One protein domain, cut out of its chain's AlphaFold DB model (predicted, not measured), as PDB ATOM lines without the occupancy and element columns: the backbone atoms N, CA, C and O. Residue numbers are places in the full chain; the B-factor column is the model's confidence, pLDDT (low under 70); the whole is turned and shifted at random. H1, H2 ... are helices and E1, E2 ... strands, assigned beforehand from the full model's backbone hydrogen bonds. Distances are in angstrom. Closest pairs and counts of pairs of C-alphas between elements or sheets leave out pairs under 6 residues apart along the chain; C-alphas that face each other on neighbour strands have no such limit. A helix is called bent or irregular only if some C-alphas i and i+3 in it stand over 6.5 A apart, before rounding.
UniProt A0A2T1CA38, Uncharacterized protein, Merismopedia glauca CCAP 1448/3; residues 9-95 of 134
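AT A GLANCE: This is residues 9 to 95 of the 134 residues of an uncharacterized protein of Merismopedia glauca CCAP 1448/3 (UniProt A0A2T1CA38). A long, kinked helix, H1, runs along one side of the domain, with a group of three shorter helices, H2, H3 and H4, at one end of the long axis and a two-stranded hairpin, E1 and E2, at the other. H2, H3 and H4 touch one another, their centres making a triangle, and H2 also meets H1 crosswise; after H4 the last stretch runs back toward the hairpin end, where the short H5 meets H1. The printed part has 87 residues, with five named helices and two named strands in the order H1 E1 E2 H2 H3 H4 H5; the sheet, E1 - E2, is antiparallel and the class is mostly helix. The whole is compact, with a radius of gyration of the C-alphas of 12.9 A and spans of 37 by 27 by 26 A.

HOW THE PARTS SIT: H1, residues 9 to 31, is irregular, with C-alphas 24 and 27 8.2 A apart, and has a kink of 77 degrees near residue 25. E1, residues 35 to 41, and E2, residues 44 to 49, form a hairpin at 157 degrees between directions, with N 36 and O 48 at 2.8 A and N 46 and O 39 at 2.8 A, both within hydrogen-bond range. H2, residues 51 to 61, is the hub, touching three helices. H1 touches H2 with residues 14 to 18 alone, the closest C-alphas being those of Trp 18 and Leu 58, 7.0 A apart; they are only just about perpendicular, at 71 degrees. H3, residues 64 to 75, touches H2 with residues 65 to 69 alone, closest at the C-alphas of Ser 59 and Ser 66, 5.1 A; this helical hairpin runs opposite ways at a shallow tilt of 33 degrees, only just short of steep. H4, residues 79 to 85, touches H2 at a steep tilt of 67 degrees, the same way, closest at the C-alphas of Pro 51 and Gln 80, 5.3 A. H3 touches H4 with residues 69 to 73 alone, about perpendicular at 75 degrees, closest at the C-alphas of Leu 72 and Val 82, 6.3 A. H5, residues 92 to 95, only just touches H1, with 3 pairs of C-alphas within 8 A, the closest being Leu 19 and Pro 92, 6.3 A. H1 and H3 are apart. Every O i to N i+4 pair is within hydrogen-bond range in H4, against 17 of 19 in H1, 6 of 7 in H2 and 6 of 8 in H3; H5 is too short for such a pair.

IN THESE COORDINATES: H1 begins at C-alpha 9 (250.353, 128.060, 148.756) and measures 31.8 A from first to last C-alpha. E1 measures 16.6 A and E2 16.2 A. H2 measures 15.3 A and H3 17.8 A. H4 begins at Pro 79, and H5 ends at C-alpha 95 (244.821, 134.227, 133.254).

THE WHOLE: The C-alphas of Asn 43 and Glu 67, 38.8 A apart, are the two farthest apart. The printed part has no cut, and the link from H4 to H5 is short while the others are tight. Mean pLDDT of the printed part is 85.3; residue 39, residues 41 to 44 and residue 75 are under 70.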
ATOM      1  N   LEU A   9     249.939 129.206 149.567       87.31
ATOM      2  CA  LEU A   9     250.353 128.060 148.756       87.31
ATOM      3  C   LEU A   9     249.166 127.167 148.376       87.31
ATOM      4  O   LEU A   9     249.072 126.710 147.238       87.31
ATOM      5  N   PHE A  10     248.240 126.941 149.311       86.50
ATOM      6  CA  PHE A  10     247.049 126.138 149.047       86.50
ATOM      7  C   PHE A  10     246.159 126.815 148.000       86.50
ATOM      8  O   PHE A  10     245.764 126.189 147.018       86.50
ATOM      9  N   LYS A  11     245.920 128.122 148.152       87.75
ATOM     10  CA  LYS A  11     245.138 128.914 147.190       87.75
ATOM     11  C   LYS A  11     245.798 128.962 145.813       87.75
ATOM     12  O   LYS A  11     245.110 128.839 144.802       87.75
ATOM     13  N   ALA A  12     247.124 129.095 145.761       90.31
ATOM     14  CA  ALA A  12     247.877 129.067 144.511       90.31
ATOM     15  C   ALA A  12     247.734 127.720 143.787       90.31
ATOM     16  O   ALA A  12     247.434 127.699 142.594       90.31
ATOM     17  N   ASN A  13     247.856 126.611 144.519       91.62
ATOM     18  CA  ASN A  13     247.676 125.268 143.973       91.62
ATOM     19  C   ASN A  13     246.246 125.044 143.449       91.62
ATOM     20  O   ASN A  13     246.055 124.504 142.364       91.62
ATOM     21  N   LEU A  14     245.223 125.505 144.173       91.56
ATOM     22  CA  LEU A  14     243.831 125.431 143.709       91.56
ATOM     23  C   LEU A  14     243.592 126.240 142.440       91.56
ATOM     24  O   LEU A  14     242.941 125.763 141.512       91.56
ATOM     25  N   LYS A  15     244.128 127.462 142.393       92.62
ATOM     26  CA  LYS A  15     244.075 128.308 141.203       92.62
ATOM     27  C   LYS A  15     244.711 127.598 140.010       92.62
ATOM     28  O   LYS A  15     244.155 127.639 138.915       92.62
ATOM     29  N   GLU A  16     245.856 126.957 140.213       93.88
ATOM     30  CA  GLU A  16     246.537 126.216 139.160       93.88
ATOM     31  C   GLU A  16     245.715 125.025 138.663       93.88
ATOM     32  O   GLU A  16     245.491 124.909 137.458       93.88
ATOM     33  N   GLN A  17     245.198 124.206 139.576       94.12
ATOM     34  CA  GLN A  17     244.341 123.068 139.246       94.12
ATOM     35  C   GLN A  17     243.073 123.491 138.493       94.12
ATOM     36  O   GLN A  17     242.734 122.900 137.467       94.12
ATOM     37  N   TRP A  18     242.410 124.555 138.954       94.25
ATOM     38  CA  TRP A  18     241.241 125.117 138.282       94.25
ATOM     39  C   TRP A  18     241.563 125.567 136.852       94.25
ATOM     40  O   TRP A  18     240.830 125.241 135.920       94.25
ATOM     41  N   LEU A  19     242.677 126.277 136.657       94.69
ATOM     42  CA  LEU A  19     243.094 126.740 135.333       94.69
ATOM     43  C   LEU A  19     243.417 125.585 134.386       94.69
ATOM     44  O   LEU A  19     243.000 125.626 133.231       94.69
ATOM     45  N   ASN A  20     244.097 124.548 134.873       95.31
ATOM     46  CA  ASN A  20     244.439 123.373 134.071       95.31
ATOM     47  C   ASN A  20     243.176 122.608 133.643       95.31
ATOM     48  O   ASN A  20     243.052 122.183 132.488       95.31
ATOM     49  N   TYR A  21     242.205 122.476 134.554       95.00
ATOM     50  CA  TYR A  21     240.901 121.915 134.225       95.00
ATOM     51  C   TYR A  21     240.178 122.773 133.191       95.00
ATOM     52  O   TYR A  21     239.731 122.237 132.179       95.00
ATOM     53  N   TYR A  22     240.081 124.087 133.418       93.94
ATOM     54  CA  TYR A  22     239.403 125.003 132.506       93.94
ATOM     55  C   TYR A  22     240.025 124.959 131.110       93.94
ATOM     56  O   TYR A  22     239.287 124.871 130.139       93.94
ATOM     57  N   GLU A  23     241.354 124.959 130.990       94.69
ATOM     58  CA  GLU A  23     242.058 124.873 129.708       94.69
ATOM     59  C   GLU A  23     241.714 123.585 128.950       94.69
ATOM     60  O   GLU A  23     241.292 123.638 127.792       94.69
ATOM     61  N   SER A  24     241.789 122.440 129.633       95.50
ATOM     62  CA  SER A  24     241.493 121.122 129.054       95.50
ATOM     63  C   SER A  24     240.025 120.969 128.636       95.50
ATOM     64  O   SER A  24     239.697 120.217 127.721       95.50
ATOM     65  N   ASN A  25     239.127 121.698 129.301       93.88
ATOM     66  CA  ASN A  25     237.674 121.586 129.165       93.88
ATOM     67  C   ASN A  25     237.027 122.824 128.524       93.88
ATOM     68  O   ASN A  25     235.800 122.941 128.443       93.88
ATOM     69  N   ARG A  26     237.855 123.748 128.026       91.31
ATOM     70  CA  ARG A  26     237.463 125.106 127.631       91.31
ATOM     71  C   ARG A  26     236.308 125.118 126.640       91.31
ATOM     72  O   ARG A  26     235.372 125.901 126.782       91.31
ATOM     73  N   TYR A  27     236.355 124.230 125.648       90.06
ATOM     74  CA  TYR A  27     235.366 124.179 124.574       90.06
ATOM     75  C   TYR A  27     233.938 123.959 125.091       90.06
ATOM     76  O   TYR A  27     233.026 124.705 124.728       90.06
ATOM     77  N   TRP A  28     233.727 122.958 125.951       90.25
ATOM     78  CA  TRP A  28     232.379 122.641 126.419       90.25
ATOM     79  C   TRP A  28     231.918 123.585 127.528       90.25
ATOM     80  O   TRP A  28     230.737 123.915 127.559       90.25
ATOM     81  N   ILE A  29     232.827 124.092 128.369       90.56
ATOM     82  CA  ILE A  29     232.501 125.107 129.385       90.56
ATOM     83  C   ILE A  29     231.956 126.374 128.711       90.56
ATOM     84  O   ILE A  29     230.928 126.915 129.124       90.56
ATOM     85  N   ILE A  30     232.599 126.816 127.623       86.50
ATOM     86  CA  ILE A  30     232.110 127.938 126.811       86.50
ATOM     87  C   ILE A  30     230.733 127.610 126.220       86.50
ATOM     88  O   ILE A  30     229.835 128.450 126.273       86.50
ATOM     89  N   LYS A  31     230.557 126.401 125.672       86.62
ATOM     90  CA  LYS A  31     229.320 125.974 125.002       86.62
ATOM     91  C   LYS A  31     228.125 125.883 125.951       86.62
ATOM     92  O   LYS A  31     227.037 126.318 125.586       86.62
ATOM     93  N   LEU A  32     228.324 125.364 127.162       84.81
ATOM     94  CA  LEU A  32     227.286 125.298 128.196       84.81
ATOM     95  C   LEU A  32     226.926 126.673 128.767       84.81
ATOM     96  O   LEU A  32     225.932 126.790 129.477       84.81
ATOM     97  N   SER A  33     227.691 127.718 128.432       78.56
ATOM     98  CA  SER A  33     227.452 129.084 128.893       78.56
ATOM     99  C   SER A  33     227.351 129.181 130.418       78.56
ATOM    100  O   SER A  33     226.510 129.910 130.934       78.56
ATOM    101  N   CYS A  34     228.236 128.481 131.140       78.31
ATOM    102  CA  CYS A  34     228.330 128.474 132.608       78.31
ATOM    103  C   CYS A  34     228.799 129.819 133.207       78.31
ATOM    104  O   CYS A  34     229.478 129.848 134.232       78.31
ATOM    105  N   TRP A  35     228.483 130.936 132.556       80.25
ATOM    106  CA  TRP A  35     228.887 132.283 132.927       80.25
ATOM    107  C   TRP A  35     227.884 132.881 133.916       80.25
ATOM    108  O   TRP A  35     226.676 132.813 133.707       80.25
ATOM    109  N   GLU A  36     228.382 133.488 134.987       73.94
ATOM    110  CA  GLU A  36     227.571 134.212 135.972       73.94
ATOM    111  C   GLU A  36     227.381 135.673 135.572       73.94
ATOM    112  O   GLU A  36     226.279 136.215 135.626       73.94
ATOM    113  N   ARG A  37     228.476 136.332 135.179       72.56
ATOM    114  CA  ARG A  37     228.493 137.773 134.930       72.56
ATOM    115  C   ARG A  37     229.554 138.140 133.909       72.56
ATOM    116  O   ARG A  37     230.645 137.569 133.885       72.56
ATOM    117  N   ILE A  38     229.233 139.149 133.104       71.50
ATOM    118  CA  ILE A  38     230.183 139.830 132.228       71.50
ATOM    119  C   ILE A  38     230.271 141.282 132.691       71.50
ATOM    120  O   ILE A  38     229.282 142.008 132.620       71.50
ATOM    121  N   THR A  39     231.446 141.707 133.145       69.94
ATOM    122  CA  THR A  39     231.700 143.105 133.527       69.94
ATOM    123  C   THR A  39     232.631 143.745 132.510       69.94
ATOM    124  O   THR A  39     233.552 143.096 132.019       69.94
ATOM    125  N   VAL A  40     232.415 145.021 132.187       73.56
ATOM    126  CA  VAL A  40     233.360 145.791 131.371       73.56
ATOM    127  C   VAL A  40     234.275 146.579 132.299       73.56
ATOM    128  O   VAL A  40     233.817 147.478 132.997       73.56
ATOM    129  N   GLN A  41     235.565 146.255 132.302       69.00
ATOM    130  CA  GLN A  41     236.585 147.030 133.002       69.00
ATOM    131  C   GLN A  41     237.631 147.486 131.986       69.00
ATOM    132  O   GLN A  41     238.185 146.666 131.254       69.00
ATOM    133  N   SER A  42     237.875 148.798 131.901       66.00
ATOM    134  CA  SER A  42     238.903 149.383 131.022       66.00
ATOM    135  C   SER A  42     238.828 148.878 129.567       66.00
ATOM    136  O   SER A  42     239.822 148.412 129.010       66.00
ATOM    137  N   ASN A  43     237.636 148.931 128.961       67.31
ATOM    138  CA  ASN A  43     237.329 148.443 127.603       67.31
ATOM    139  C   ASN A  43     237.492 146.926 127.380       67.31
ATOM    140  O   ASN A  43     237.502 146.471 126.236       67.31
ATOM    141  N   ARG A  44     237.583 146.116 128.442       67.06
ATOM    142  CA  ARG A  44     237.664 144.651 128.352       67.06
ATOM    143  C   ARG A  44     236.483 143.984 129.041       67.06
ATOM    144  O   ARG A  44     236.065 144.416 130.110       67.06
ATOM    145  N   LYS A  45     235.959 142.923 128.423       73.69
ATOM    146  CA  LYS A  45     234.908 142.071 128.995       73.69
ATOM    147  C   LYS A  45     235.562 141.011 129.875       73.69
ATOM    148  O   LYS A  45     236.235 140.137 129.344       73.69
ATOM    149  N   ILE A  46     235.349 141.106 131.181       72.94
ATOM    150  CA  ILE A  46     235.753 140.113 132.174       72.94
ATOM    151  C   ILE A  46     234.603 139.129 132.324       72.94
ATOM    152  O   ILE A  46     233.471 139.552 132.574       72.94
ATOM    153  N   LYS A  47     234.883 137.839 132.157       77.19
ATOM    154  CA  LYS A  47     233.883 136.782 132.281       77.19
ATOM    155  C   LYS A  47     234.116 135.965 133.545       77.19
ATOM    156  O   LYS A  47     235.194 135.417 133.748       77.19
ATOM    157  N   TYR A  48     233.069 135.847 134.354       77.56
ATOM    158  CA  TYR A  48     233.067 135.031 135.565       77.56
ATOM    159  C   TYR A  48     232.240 133.777 135.333       77.56
ATOM    160  O   TYR A  48     231.137 133.865 134.786       77.56
ATOM    161  N   LEU A  49     232.763 132.618 135.730       84.31
ATOM    162  CA  LEU A  49     231.978 131.387 135.766       84.31
ATOM    163  C   LEU A  49     231.089 131.369 137.006       84.31
ATOM    164  O   LEU A  49     231.410 131.993 138.014       84.31
ATOM    165  N   GLN A  50     229.995 130.616 136.931       88.56
ATOM    166  CA  GLN A  50     229.117 130.368 138.069       88.56
ATOM    167  C   GLN A  50     229.907 129.814 139.266       88.56
ATOM    168  O   GLN A  50     230.561 128.776 139.130       88.56
ATOM    169  N   PRO A  51     229.835 130.457 140.447       88.38
ATOM    170  CA  PRO A  51     230.581 130.036 141.624       88.38
ATOM    171  C   PRO A  51     230.280 128.594 142.028       88.38
ATOM    172  O   PRO A  51     231.192 127.830 142.319       88.38
ATOM    173  N   SER A  52     229.013 128.182 141.958       87.75
ATOM    174  CA  SER A  52     228.591 126.802 142.219       87.75
ATOM    175  C   SER A  52     229.246 125.793 141.272       87.75
ATOM    176  O   SER A  52     229.650 124.719 141.712       87.75
ATOM    177  N   PHE A  53     229.401 126.142 139.992       90.81
ATOM    178  CA  PHE A  53     230.082 125.299 139.013       90.81
ATOM    179  C   PHE A  53     231.570 125.147 139.348       90.81
ATOM    180  O   PHE A  53     232.075 124.028 139.379       90.81
ATOM    181  N   ILE A  54     232.255 126.251 139.668       90.88
ATOM    182  CA  ILE A  54     233.671 126.230 140.070       90.88
ATOM    183  C   ILE A  54     233.861 125.335 141.304       90.88
ATOM    184  O   ILE A  54     234.732 124.468 141.312       90.88
ATOM    185  N   LEU A  55     233.022 125.510 142.328       91.06
ATOM    186  CA  LEU A  55     233.094 124.734 143.567       91.06
ATOM    187  C   LEU A  55     232.794 123.245 143.348       91.06
ATOM    188  O   LEU A  55     233.490 122.401 143.905       91.06
ATOM    189  N   GLY A  56     231.799 122.919 142.518       90.25
ATOM    190  CA  GLY A  56     231.450 121.536 142.191       90.25
ATOM    191  C   GLY A  56     232.517 120.818 141.364       90.25
ATOM    192  O   GLY A  56     232.725 119.622 141.530       90.25
ATOM    193  N   VAL A  57     233.235 121.531 140.496       92.62
ATOM    194  CA  VAL A  57     234.396 120.960 139.802       92.62
ATOM    195  C   VAL A  57     235.547 120.744 140.783       92.62
ATOM    196  O   VAL A  57     236.164 119.679 140.794       92.62
ATOM    197  N   LEU A  58     235.839 121.732 141.628       91.69
ATOM    198  CA  LEU A  58     236.955 121.648 142.566       91.69
ATOM    199  C   LEU A  58     236.770 120.582 143.641       91.69
ATOM    200  O   LEU A  58     237.764 119.990 144.046       91.69
ATOM    201  N   SER A  59     235.539 120.296 144.065       90.31
ATOM    202  CA  SER A  59     235.270 119.190 144.991       90.31
ATOM    203  C   SER A  59     235.613 117.819 144.400       90.31
ATOM    204  O   SER A  59     235.945 116.901 145.148       90.31
ATOM    205  N   VAL A  60     235.569 117.674 143.071       92.12
ATOM    206  CA  VAL A  60     235.976 116.449 142.366       92.12
ATOM    207  C   VAL A  60     237.490 116.397 142.178       92.12
ATOM    208  O   VAL A  60     238.088 115.337 142.338       92.12
ATOM    209  N   ILE A  61     238.110 117.531 141.833       92.31
ATOM    210  CA  ILE A  61     239.557 117.614 141.588       92.31
ATOM    211  C   ILE A  61     240.349 117.435 142.891       92.31
ATOM    212  O   ILE A  61     241.304 116.667 142.935       92.31
ATOM    213  N   GLU A  62     239.946 118.131 143.951       89.00
ATOM    214  CA  GLU A  62     240.587 118.095 145.261       89.00
ATOM    215  C   GLU A  62     239.518 117.770 146.312       89.00
ATOM    216  O   GLU A  62     238.848 118.673 146.806       89.00
ATOM    217  N   PRO A  63     239.337 116.498 146.703       85.88
ATOM    218  CA  PRO A  63     238.261 116.097 147.613       85.88
ATOM    219  C   PRO A  63     238.229 116.875 148.935       85.88
ATOM    220  O   PRO A  63     237.148 117.137 149.467       85.88
ATOM    221  N   LYS A  64     239.396 117.321 149.427       83.88
ATOM    222  CA  LYS A  64     239.531 118.130 150.652       83.88
ATOM    223  C   LYS A  64     238.835 119.491 150.559       83.88
ATOM    224  O   LYS A  64     238.460 120.051 151.584       83.88
ATOM    225  N   ILE A  65     238.622 120.021 149.351       85.56
ATOM    226  CA  ILE A  65     237.833 121.242 149.131       85.56
ATOM    227  C   ILE A  65     236.404 121.072 149.646       85.56
ATOM    228  O   ILE A  65     235.836 122.037 150.141       85.56
ATOM    229  N   SER A  66     235.829 119.870 149.576       86.12
ATOM    230  CA  SER A  66     234.446 119.632 150.005       86.12
ATOM    231  C   SER A  66     234.249 119.950 151.487       86.12
ATOM    232  O   SER A  66     233.279 120.609 151.852       86.12
ATOM    233  N   GLU A  67     235.205 119.559 152.334       85.81
ATOM    234  CA  GLU A  67     235.193 119.864 153.771       85.81
ATOM    235  C   GLU A  67     235.334 121.373 154.025       85.81
ATOM    236  O   GLU A  67     234.641 121.935 154.872       85.81
ATOM    237  N   ILE A  68     236.176 122.054 153.241       82.88
ATOM    238  CA  ILE A  68     236.371 123.508 153.336       82.88
ATOM    239  C   ILE A  68     235.122 124.263 152.878       82.88
ATOM    240  O   ILE A  68     234.751 125.251 153.501       82.88
ATOM    241  N   ILE A  69     234.460 123.821 151.806       83.44
ATOM    242  CA  ILE A  69     233.208 124.421 151.329       83.44
ATOM    243  C   ILE A  69     232.131 124.303 152.406       83.44
ATOM    244  O   ILE A  69     231.444 125.284 152.673       83.44
ATOM    245  N   LEU A  70     232.001 123.131 153.039       83.75
ATOM    246  CA  LEU A  70     231.051 122.925 154.134       83.75
ATOM    247  C   LEU A  70     231.337 123.877 155.298       83.75
ATOM    248  O   LEU A  70     230.424 124.569 155.740       83.75
ATOM    249  N   LEU A  71     232.602 123.989 155.712       81.50
ATOM    250  CA  LEU A  71     233.010 124.928 156.754       81.50
ATOM    251  C   LEU A  71     232.705 126.381 156.364       81.50
ATOM    252  O   LEU A  71     232.150 127.130 157.155       81.50
ATOM    253  N   LEU A  72     233.045 126.802 155.144       80.00
ATOM    254  CA  LEU A  72     232.838 128.182 154.692       80.00
ATOM    255  C   LEU A  72     231.356 128.534 154.512       80.00
ATOM    256  O   LEU A  72     230.998 129.696 154.696       80.00
ATOM    257  N   ASN A  73     230.495 127.566 154.196       76.94
ATOM    258  CA  ASN A  73     229.048 127.779 154.125       76.94
ATOM    259  C   ASN A  73     228.433 128.116 155.493       76.94
ATOM    260  O   ASN A  73     227.427 128.814 155.535       76.94
ATOM    261  N   GLU A  74     229.036 127.691 156.606       72.31
ATOM    262  CA  GLU A  74     228.585 128.097 157.948       72.31
ATOM    263  C   GLU A  74     228.884 129.577 158.248       72.31
ATOM    264  O   GLU A  74     228.234 130.185 159.098       72.31
ATOM    265  N   TYR A  75     229.849 130.176 157.540       69.81
ATOM    266  CA  TYR A  75     230.308 131.554 157.753       69.81
ATOM    267  C   TYR A  75     229.939 132.520 156.621       69.81
ATOM    268  O   TYR A  75     230.167 133.725 156.754       69.81
ATOM    269  N   THR A  76     229.437 132.028 155.486       76.25
ATOM    270  CA  THR A  76     229.195 132.852 154.298       76.25
ATOM    271  C   THR A  76     227.863 132.523 153.634       76.25
ATOM    272  O   THR A  76     227.577 131.374 153.321       76.25
ATOM    273  N   ASP A  77     227.075 133.561 153.340       78.19
ATOM    274  CA  ASP A  77     225.715 133.411 152.798       78.19
ATOM    275  C   ASP A  77     225.664 133.125 151.287       78.19
ATOM    276  O   ASP A  77     224.583 132.985 150.713       78.19
ATOM    277  N   SER A  78     226.811 133.096 150.593       83.06
ATOM    278  CA  SER A  78     226.822 132.928 149.139       83.06
ATOM    279  C   SER A  78     228.007 132.103 148.621       83.06
ATOM    280  O   SER A  78     229.145 132.318 149.052       83.06
ATOM    281  N   PRO A  79     227.791 131.247 147.602       83.31
ATOM    282  CA  PRO A  79     228.867 130.554 146.892       83.31
ATOM    283  C   PRO A  79     229.933 131.500 146.313       83.31
ATOM    284  O   PRO A  79     231.106 131.142 146.217       83.31
ATOM    285  N   GLN A  80     229.547 132.729 145.954       85.44
ATOM    286  CA  GLN A  80     230.469 133.748 145.454       85.44
ATOM    287  C   GLN A  80     231.486 134.177 146.522       85.44
ATOM    288  O   GLN A  80     232.673 134.330 146.226       85.44
ATOM    289  N   SER A  81     231.048 134.320 147.776       86.12
ATOM    290  CA  SER A  81     231.932 134.627 148.905       86.12
ATOM    291  C   SER A  81     232.977 133.529 149.110       86.12
ATOM    292  O   SER A  81     234.156 133.835 149.291       86.12
ATOM    293  N   VAL A  82     232.569 132.261 149.007       87.38
ATOM    294  CA  VAL A  82     233.464 131.097 149.113       87.38
ATOM    295  C   VAL A  82     234.539 131.134 148.021       87.38
ATOM    296  O   VAL A  82     235.731 131.074 148.323       87.38
ATOM    297  N   VAL A  83     234.144 131.325 146.757       89.06
ATOM    298  CA  VAL A  83     235.074 131.446 145.614       89.06
ATOM    299  C   VAL A  83     236.076 132.588 145.818       89.06
ATOM    300  O   VAL A  83     237.271 132.424 145.554       89.06
ATOM    301  N   LYS A  84     235.628 133.727 146.355       87.81
ATOM    302  CA  LYS A  84     236.501 134.867 146.656       87.81
ATOM    303  C   LYS A  84     237.504 134.563 147.770       87.81
ATOM    304  O   LYS A  84     238.679 134.897 147.630       87.81
ATOM    305  N   VAL A  85     237.079 133.905 148.850       87.00
ATOM    306  CA  VAL A  85     237.964 133.496 149.961       87.00
ATOM    307  C   VAL A  85     239.051 132.533 149.477       87.00
ATOM    308  O   VAL A  85     240.213 132.660 149.884       87.00
ATOM    309  N   LEU A  86     238.691 131.621 148.571       87.75
ATOM    310  CA  LEU A  86     239.608 130.677 147.931       87.75
ATOM    311  C   LEU A  86     240.534 131.328 146.887       87.75
ATOM    312  O   LEU A  86     241.468 130.684 146.424       87.75
ATOM    313  N   GLY A  87     240.327 132.605 146.544       88.12
ATOM    314  CA  GLY A  87     241.155 133.324 145.570       88.12
ATOM    315  C   GLY A  87     240.865 132.948 144.115       88.12
ATOM    316  O   GLY A  87     241.732 133.089 143.255       88.12
ATOM    317  N   LEU A  88     239.652 132.465 143.839       89.81
ATOM    318  CA  LEU A  88     239.219 131.966 142.530       89.81
ATOM    319  C   LEU A  88     238.328 132.961 141.764       89.81
ATOM    320  O   LEU A  88     237.823 132.644 140.691       89.81
ATOM    321  N   ASP A  89     238.147 134.170 142.298       88.50
ATOM    322  CA  ASP A  89     237.370 135.258 141.693       88.50
ATOM    323  C   ASP A  89     238.177 135.978 140.592       88.50
ATOM    324  O   ASP A  89     238.629 137.114 140.748       88.50
ATOM    325  N   PHE A  90     238.435 135.281 139.484       89.44
ATOM    326  CA  PHE A  90     239.170 135.810 138.334       89.44
ATOM    327  C   PHE A  90     238.620 135.281 137.003       89.44
ATOM    328  O   PHE A  90     237.904 134.286 136.953       89.44
ATOM    329  N   ASP A  91     239.001 135.940 135.905       90.12
ATOM    330  CA  ASP A  91     238.689 135.480 134.551       90.12
ATOM    331  C   ASP A  91     239.728 134.445 134.089       90.12
ATOM    332  O   ASP A  91     240.904 134.798 133.909       90.12
ATOM    333  N   PRO A  92     239.332 133.175 133.902       90.94
ATOM    334  CA  PRO A  92     240.265 132.124 133.522       90.94
ATOM    335  C   PRO A  92     240.851 132.345 132.124       90.94
ATOM    336  O   PRO A  92     242.004 131.999 131.890       90.94
ATOM    337  N   GLU A  93     240.117 132.984 131.210       90.56
ATOM    338  CA  GLU A  93     240.609 133.281 129.866       90.56
ATOM    339  C   GLU A  93     241.763 134.284 129.914       90.56
ATOM    340  O   GLU A  93     242.796 134.094 129.270       90.56
ATOM    341  N   MET A  94     241.614 135.338 130.718       89.88
ATOM    342  CA  MET A  94     242.676 136.325 130.897       89.88
ATOM    343  C   MET A  94     243.907 135.715 131.561       89.88
ATOM    344  O   MET A  94     245.036 136.058 131.215       89.88
ATOM    345  N   GLU A  95     243.710 134.834 132.535       92.25
ATOM    346  CA  GLU A  95     244.821 134.227 133.254       92.25
ATOM    347  C   GLU A  95     245.589 133.222 132.383       92.25
ATOM    348  O   GLU A  95     246.821 133.214 132.417       92.25
TER     349      GLU A  95